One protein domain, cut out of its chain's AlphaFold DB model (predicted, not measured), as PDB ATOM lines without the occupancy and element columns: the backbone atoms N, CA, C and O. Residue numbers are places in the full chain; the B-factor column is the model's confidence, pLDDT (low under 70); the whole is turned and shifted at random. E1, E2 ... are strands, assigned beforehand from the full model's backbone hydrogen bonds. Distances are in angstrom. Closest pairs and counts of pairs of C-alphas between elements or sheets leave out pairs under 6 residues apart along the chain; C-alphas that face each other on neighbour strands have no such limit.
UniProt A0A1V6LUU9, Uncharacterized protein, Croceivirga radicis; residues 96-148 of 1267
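AT A GLANCE: This is residues 96 to 148 of the 1267 residues of an uncharacterized protein of Croceivirga radicis (UniProt A0A1V6LUU9). Two small three-stranded sheets stand at opposite ends of a long thin rod, joined by a single stretch of chain, residues 121 to 127, that spans the space between them. One end holds E1, E2 and E3, the other E4, E5 and E6, and in each the chain simply goes back and forth. The printed part has 53 residues, with six named strands in the order E1 to E6 and no named helix; the class is all strand, and both sheets, E1 - E2 - E3 and E4 - E5 - E6, are antiparallel. The whole is extended, with a radius of gyration of the C-alphas of 18.0 A and spans of 58 by 16 by 11 A.

IN THESE COORDINATES: Start at C-alpha 98, at (145.536, 115.960, 77.749), where E1 begins; it covers residues 98 to 101 and is 9.6 A long. E2 follows as residues 106 to 110, 13.0 A, and E3 as residues 116 to 120, 13.1 A. Past the link, find C-alpha 128 at (122.926, 105.595, 52.262): here begins E4, residues 128 to 133, the longest strand by residues, 15.1 A. E5 is residues 136 to 140, 12.9 A. E6, residues 146 to 148, is 6.4 A long and ends at C-alpha 148, at (124.220, 94.978, 47.119).

HOW THE PARTS SIT: Look first at E1, E2 and E3, a meander, each strand the antiparallel neighbour of the one before. E1 and E2 form a hairpin at 166 degrees between directions; the C-alphas of Leu 99 and Phe 109 face each other at 4.4 A, and N 100 and O 108 are within hydrogen-bond range at 2.8 A. E2 and E3 form a hairpin at 160 degrees, with N 109 and O 117 at 2.8 A. E2 is the inner strand. Farther on, E4, E5 and E6 make a second meander, with E5 inner. In the hairpin of E4 and E5, at 154 degrees, N 138 and O 130 are 2.9 A apart. In the hairpin of E5 and E6, at 160 degrees, N 147 and O 139 are 2.8 A apart. E3 and E4 are apart, though they follow each other in the chain.

THE WHOLE: The two C-alphas farthest apart, those of Ser 96 and Ala 134, are 57.7 A from each other. The printed part has no cut. The link from E3 to E4, seven residues, is short but not tight; the other four links between strands are tight. The mean pLDDT of the printed part is 74.6, and 14 residues are under 70, among them residues 121 to 126 in the link from E3 to E4.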
ATOM      1  N   SER A  96     149.694 114.972  82.978       57.09
ATOM      2  CA  SER A  96     149.004 115.911  82.090       57.09
ATOM      3  C   SER A  96     147.852 115.186  81.416       57.09
ATOM      4  O   SER A  96     148.064 114.471  80.440       57.09
ATOM      5  N   SER A  97     146.657 115.359  81.976       63.12
ATOM      6  CA  SER A  97     145.458 114.835  81.366       63.12
ATOM      7  C   SER A  97     145.206 115.714  80.158       63.12
ATOM      8  O   SER A  97     144.913 116.900  80.305       63.12
ATOM      9  N   ALA A  98     145.501 115.189  78.978       71.69
ATOM     10  CA  ALA A  98     145.536 115.960  77.749       71.69
ATOM     11  C   ALA A  98     144.582 115.313  76.765       71.69
ATOM     12  O   ALA A  98     144.770 114.155  76.397       71.69
ATOM     13  N   LEU A  99     143.579 116.072  76.334       71.75
ATOM     14  CA  LEU A  99     142.820 115.737  75.147       71.75
ATOM     15  C   LEU A  99     143.576 116.311  73.946       71.75
ATOM     16  O   LEU A  99     143.755 117.523  73.841       71.75
ATOM     17  N   THR A 100     144.084 115.438  73.083       82.00
ATOM     18  CA  THR A 100     144.803 115.813  71.861       82.00
ATOM     19  C   THR A 100     143.939 115.462  70.661       82.00
ATOM     20  O   THR A 100     143.627 114.290  70.464       82.00
ATOM     21  N   ASP A 101     143.568 116.459  69.861       78.75
ATOM     22  CA  ASP A 101     143.041 116.224  68.515       78.75
ATOM     23  C   ASP A 101     144.185 115.737  67.615       78.75
ATOM     24  O   ASP A 101     145.228 116.389  67.496       78.75
ATOM     25  N   ASN A 102     144.012 114.563  67.011       80.19
ATOM     26  CA  ASN A 102     145.022 113.943  66.161       80.19
ATOM     27  C   ASN A 102     144.968 114.445  64.702       80.19
ATOM     28  O   ASN A 102     145.778 114.006  63.882       80.19
ATOM     29  N   GLY A 103     144.028 115.332  64.352       68.06
ATOM     30  CA  GLY A 103     143.890 115.918  63.013       68.06
ATOM     31  C   GLY A 103     143.455 114.921  61.932       68.06
ATOM     32  O   GLY A 103     143.644 115.171  60.743       68.06
ATOM     33  N   ASN A 104     142.923 113.769  62.341       73.88
ATOM     34  CA  ASN A 104     142.480 112.677  61.471       73.88
ATOM     35  C   ASN A 104     141.094 112.127  61.870       73.88
ATOM     36  O   ASN A 104     140.791 110.971  61.576       73.88
ATOM     37  N   GLY A 105     140.284 112.927  62.577       59.81
ATOM     38  CA  GLY A 105     138.966 112.512  63.069       59.81
ATOM     39  C   GLY A 105     139.021 111.615  64.309       59.81
ATOM     40  O   GLY A 105     138.114 110.828  64.550       59.81
ATOM     41  N   THR A 106     140.101 111.678  65.093       77.62
ATOM     42  CA  THR A 106     140.206 110.970  66.377       77.62
ATOM     43  C   THR A 106     140.763 111.891  67.451       77.62
ATOM     44  O   THR A 106     141.623 112.730  67.177       77.62
ATOM     45  N   PHE A 107     140.308 111.691  68.683       82.00
ATOM     46  CA  PHE A 107     140.777 112.410  69.857       82.00
ATOM     47  C   PHE A 107     141.453 111.424  70.807       82.00
ATOM     48  O   PHE A 107     140.940 110.338  71.074       82.00
ATOM     49  N   THR A 108     142.628 111.785  71.314       85.56
ATOM     50  CA  THR A 108     143.352 110.993  72.312       85.56
ATOM     51  C   THR A 108     143.238 111.668  73.663       85.56
ATOM     52  O   THR A 108     143.795 112.746  73.856       85.56
ATOM     53  N   PHE A 109     142.577 111.019  74.614       81.69
ATOM     54  CA  PHE A 109     142.656 111.387  76.019       81.69
ATOM     55  C   PHE A 109     143.831 110.659  76.670       81.69
ATOM     56  O   PHE A 109     143.868 109.434  76.705       81.69
ATOM     57  N   LEU A 110     144.812 111.403  77.171       81.44
ATOM     58  CA  LEU A 110     145.825 110.890  78.088       81.44
ATOM     59  C   LEU A 110     145.295 111.081  79.507       81.44
ATOM     60  O   LEU A 110     144.949 112.204  79.850       81.44
ATOM     61  N   ASP A 111     145.214 110.031  80.319       73.00
ATOM     62  CA  ASP A 111     144.794 110.151  81.717       73.00
ATOM     63  C   ASP A 111     145.948 110.612  82.634       73.00
ATOM     64  O   ASP A 111     147.114 110.720  82.234       73.00
ATOM     65  N   ALA A 112     145.636 110.853  83.912       68.81
ATOM     66  CA  ALA A 112     146.627 111.235  84.920       68.81
ATOM     67  C   ALA A 112     147.680 110.140  85.222       68.81
ATOM     68  O   ALA A 112     148.700 110.409  85.852       68.81
ATOM     69  N   ASN A 113     147.484 108.908  84.752       70.00
ATOM     70  CA  ASN A 113     148.445 107.812  84.878       70.00
ATOM     71  C   ASN A 113     149.314 107.640  83.618       70.00
ATOM     72  O   ASN A 113     150.188 106.770  83.592       70.00
ATOM     73  N   GLY A 114     149.107 108.461  82.584       69.69
ATOM     74  CA  GLY A 114     149.792 108.350  81.300       69.69
ATOM     75  C   GLY A 114     149.227 107.256  80.384       69.69
ATOM     76  O   GLY A 114     149.913 106.833  79.454       69.69
ATOM     77  N   VAL A 115     148.007 106.782  80.642       75.25
ATOM     78  CA  VAL A 115     147.269 105.842  79.794       75.25
ATOM     79  C   VAL A 115     146.506 106.634  78.739       75.25
ATOM     80  O   VAL A 115     145.729 107.526  79.062       75.25
ATOM     81  N   SER A 116     146.747 106.322  77.467       82.75
ATOM     82  CA  SER A 116     146.029 106.935  76.351       82.75
ATOM     83  C   SER A 116     144.797 106.116  75.980       82.75
ATOM     84  O   SER A 116     144.904 104.918  75.713       82.75
ATOM     85  N   THR A 117     143.656 106.785  75.886       84.12
ATOM     86  CA  THR A 117     142.412 106.274  75.319       84.12
ATOM     87  C   THR A 117     142.087 107.116  74.094       84.12
ATOM     88  O   THR A 117     141.819 108.310  74.207       84.12
ATOM     89  N   THR A 118     142.156 106.508  72.912       83.88
ATOM     90  CA  THR A 118     141.764 107.156  71.658       83.88
ATOM     91  C   THR A 118     140.325 106.790  71.343       83.88
ATOM     92  O   THR A 118     139.986 105.608  71.301       83.88
ATOM     93  N   PHE A 119     139.497 107.799  71.111       77.50
ATOM     94  CA  PHE A 119     138.134 107.645  70.625       77.50
ATOM     95  C   PHE A 119     138.005 108.323  69.264       77.50
ATOM     96  O   PHE A 119     138.657 109.331  68.973       77.50
ATOM     97  N   TYR A 120     137.207 107.706  68.402       73.94
ATOM     98  CA  TYR A 120     136.949 108.198  67.061       73.94
ATOM     99  C   TYR A 120     135.885 109.289  67.155       73.94
ATOM    100  O   TYR A 120     134.827 109.068  67.726       73.94
ATOM    101  N   GLY A 121     136.209 110.467  66.635       59.97
ATOM    102  CA  GLY A 121     135.264 111.554  66.401       59.97
ATOM    103  C   GLY A 121     135.059 111.728  64.901       59.97
ATOM    104  O   GLY A 121     135.106 112.851  64.408       59.97
ATOM    105  N   GLN A 122     134.967 110.615  64.159       54.47
ATOM    106  CA  GLN A 122     134.535 110.680  62.766       54.47
ATOM    107  C   GLN A 122     133.135 111.315  62.761       54.47
ATOM    108  O   GLN A 122     132.358 111.026  63.673       54.47
ATOM    109  N   PRO A 123     132.803 112.174  61.785       51.94
ATOM    110  CA  PRO A 123     131.403 112.450  61.506       51.94
ATOM    111  C   PRO A 123     130.749 111.097  61.236       51.94
ATOM    112  O   PRO A 123     131.273 110.348  60.411       51.94
ATOM    113  N   GLU A 124     129.642 110.778  61.904       52.78
ATOM    114  CA  GLU A 124     128.734 109.785  61.341       52.78
ATOM    115  C   GLU A 124     128.361 110.314  59.955       52.78
ATOM    116  O   GLU A 124     127.708 111.350  59.806       52.78
ATOM    117  N   THR A 125     128.908 109.698  58.915       58.03
ATOM    118  CA  THR A 125     128.414 109.941  57.568       58.03
ATOM    119  C   THR A 125     127.147 109.127  57.442       58.03
ATOM    120  O   THR A 125     127.167 107.937  57.741       58.03
ATOM    121  N   VAL A 126     126.063 109.750  56.988       59.62
ATOM    122  CA  VAL A 126     124.800 109.053  56.735       59.62
ATOM    123  C   VAL A 126     125.082 107.835  55.855       59.62
ATOM    124  O   VAL A 126     125.545 107.976  54.722       59.62
ATOM    125  N   SER A 127     124.840 106.637  56.387       74.31
ATOM    126  CA  SER A 127     124.838 105.428  55.570       74.31
ATOM    127  C   SER A 127     123.680 105.541  54.583       74.31
ATOM    128  O   SER A 127     122.546 105.797  54.983       74.31
ATOM    129  N   THR A 128     123.955 105.403  53.289       78.62
ATOM    130  CA  THR A 128     122.926 105.595  52.262       78.62
ATOM    131  C   THR A 128     122.425 104.248  51.776       78.62
ATOM    132  O   THR A 128     123.222 103.416  51.333       78.62
ATOM    133  N   LEU A 129     121.109 104.066  51.794       79.88
ATOM    134  CA  LEU A 129     120.430 102.995  51.082       79.88
ATOM    135  C   LEU A 129     119.769 103.607  49.847       79.88
ATOM    136  O   LEU A 129     118.853 104.413  49.967       79.88
ATOM    137  N   THR A 130     120.262 103.271  48.659       82.69
ATOM    138  CA  THR A 130     119.707 103.783  47.396       82.69
ATOM    139  C   THR A 130     119.133 102.641  46.577       82.69
ATOM    140  O   THR A 130     119.841 101.661  46.330       82.69
ATOM    141  N   ALA A 131     117.888 102.785  46.122       76.62
ATOM    142  CA  ALA A 131     117.292 101.879  45.147       76.62
ATOM    143  C   ALA A 131     118.064 101.980  43.821       76.62
ATOM    144  O   ALA A 131     118.184 103.056  43.233       76.62
ATOM    145  N   THR A 132     118.634 100.868  43.366       80.00
ATOM    146  CA  THR A 132     119.407 100.781  42.114       80.00
ATOM    147  C   THR A 132     118.729  99.905  41.057       80.00
ATOM    148  O   THR A 132     119.218  99.817  39.931       80.00
ATOM    149  N   GLY A 133     117.589  99.296  41.396       70.50
ATOM    150  CA  GLY A 133     116.716  98.519  40.516       70.50
ATOM    151  C   GLY A 133     115.421  98.115  41.235       70.50
ATOM    152  O   GLY A 133     115.269  98.419  42.414       70.50
ATOM    153  N   ALA A 134     114.518  97.411  40.541       62.66
ATOM    154  CA  ALA A 134     113.161  97.095  41.019       62.66
ATOM    155  C   ALA A 134     113.092  96.317  42.356       62.66
ATOM    156  O   ALA A 134     112.109  96.445  43.064       62.66
ATOM    157  N   ALA A 135     114.137  95.568  42.729       69.25
ATOM    158  CA  ALA A 135     114.270  94.932  44.051       69.25
ATOM    159  C   ALA A 135     115.734  94.854  44.514       69.25
ATOM    160  O   ALA A 135     116.165  93.930  45.205       69.25
ATOM    161  N   GLN A 136     116.541  95.818  44.067       80.94
ATOM    162  CA  GLN A 136     117.958  95.866  44.391       80.94
ATOM    163  C   GLN A 136     118.276  97.194  45.054       80.94
ATOM    164  O   GLN A 136     118.157  98.256  44.434       80.94
ATOM    165  N   TYR A 137     118.755  97.115  46.289       84.62
ATOM    166  CA  TYR A 137     119.234  98.264  47.034       84.62
ATOM    167  C   TYR A 137     120.745  98.185  47.176       84.62
ATOM    168  O   TYR A 137     121.314  97.151  47.522       84.62
ATOM    169  N   THR A 138     121.416  99.303  46.932       88.38
ATOM    170  CA  THR A 138     122.832  99.431  47.259       88.38
ATOM    171  C   THR A 138     122.946 100.137  48.602       88.38
ATOM    172  O   THR A 138     122.675 101.333  48.705       88.38
ATOM    173  N   TYR A 139     123.353  99.390  49.627       84.69
ATOM    174  CA  TYR A 139     123.770  99.943  50.909       84.69
ATOM    175  C   TYR A 139     125.228 100.385  50.801       84.69
ATOM    176  O   TYR A 139     126.100  99.573  50.488       84.69
ATOM    177  N   THR A 140     125.507 101.654  51.068       86.94
ATOM    178  CA  THR A 140     126.878 102.171  51.160       86.94
ATOM    179  C   THR A 140     127.170 102.491  52.617       86.94
ATOM    180  O   THR A 140     126.522 103.363  53.195       86.94
ATOM    181  N   ASN A 141     128.125 101.772  53.213       78.81
ATOM    182  CA  ASN A 141     128.537 102.032  54.590       78.81
ATOM    183  C   ASN A 141     129.386 103.312  54.690       78.81
ATOM    184  O   ASN A 141     129.833 103.873  53.688       78.81
ATOM    185  N   GLU A 142     129.683 103.732  55.915       73.88
ATOM    186  CA  GLU A 142     130.472 104.937  56.215       73.88
ATOM    187  C   GLU A 142     131.914 104.912  55.663       73.88
ATOM    188  O   GLU A 142     132.580 105.942  55.569       73.88
ATOM    189  N   LEU A 143     132.417 103.737  55.263       75.06
ATOM    190  CA  LEU A 143     133.727 103.561  54.624       75.06
ATOM    191  C   LEU A 143     133.656 103.639  53.087       75.06
ATOM    192  O   LEU A 143     134.684 103.502  52.418       75.06
ATOM    193  N   GLY A 144     132.465 103.862  52.520       75.00
ATOM    194  CA  GLY A 144     132.212 103.871  51.079       75.00
ATOM    195  C   GLY A 144     132.168 102.475  50.453       75.00
ATOM    196  O   GLY A 144     132.218 102.350  49.228       75.00
ATOM    197  N   GLU A 145     132.114 101.416  51.265       82.62
ATOM    198  CA  GLU A 145     131.968 100.051  50.770       82.62
ATOM    199  C   GLU A 145     130.496  99.772  50.471       82.62
ATOM    200  O   GLU A 145     129.617  99.950  51.316       82.62
ATOM    201  N   THR A 146     130.236  99.316  49.251       84.56
ATOM    202  CA  THR A 146     128.890  99.009  48.779       84.56
ATOM    203  C   THR A 146     128.564  97.541  49.014       84.56
ATOM    204  O   THR A 146     129.289  96.662  48.538       84.56
ATOM    205  N   THR A 147     127.447  97.273  49.679       89.25
ATOM    206  CA  THR A 147     126.810  95.956  49.720       89.25
ATOM    207  C   THR A 147     125.539  96.018  48.891       89.25
ATOM    208  O   THR A 147     124.669  96.848  49.141       89.25
ATOM    209  N   ILE A 148     125.450  95.150  47.885       84.75
ATOM    210  CA  ILE A 148     124.220  94.978  47.119       84.75
ATOM    211  C   ILE A 148     123.315  94.059  47.933       84.75
ATOM    212  O   ILE A 148     123.676  92.913  48.205       84.75
TER     213      ILE A 148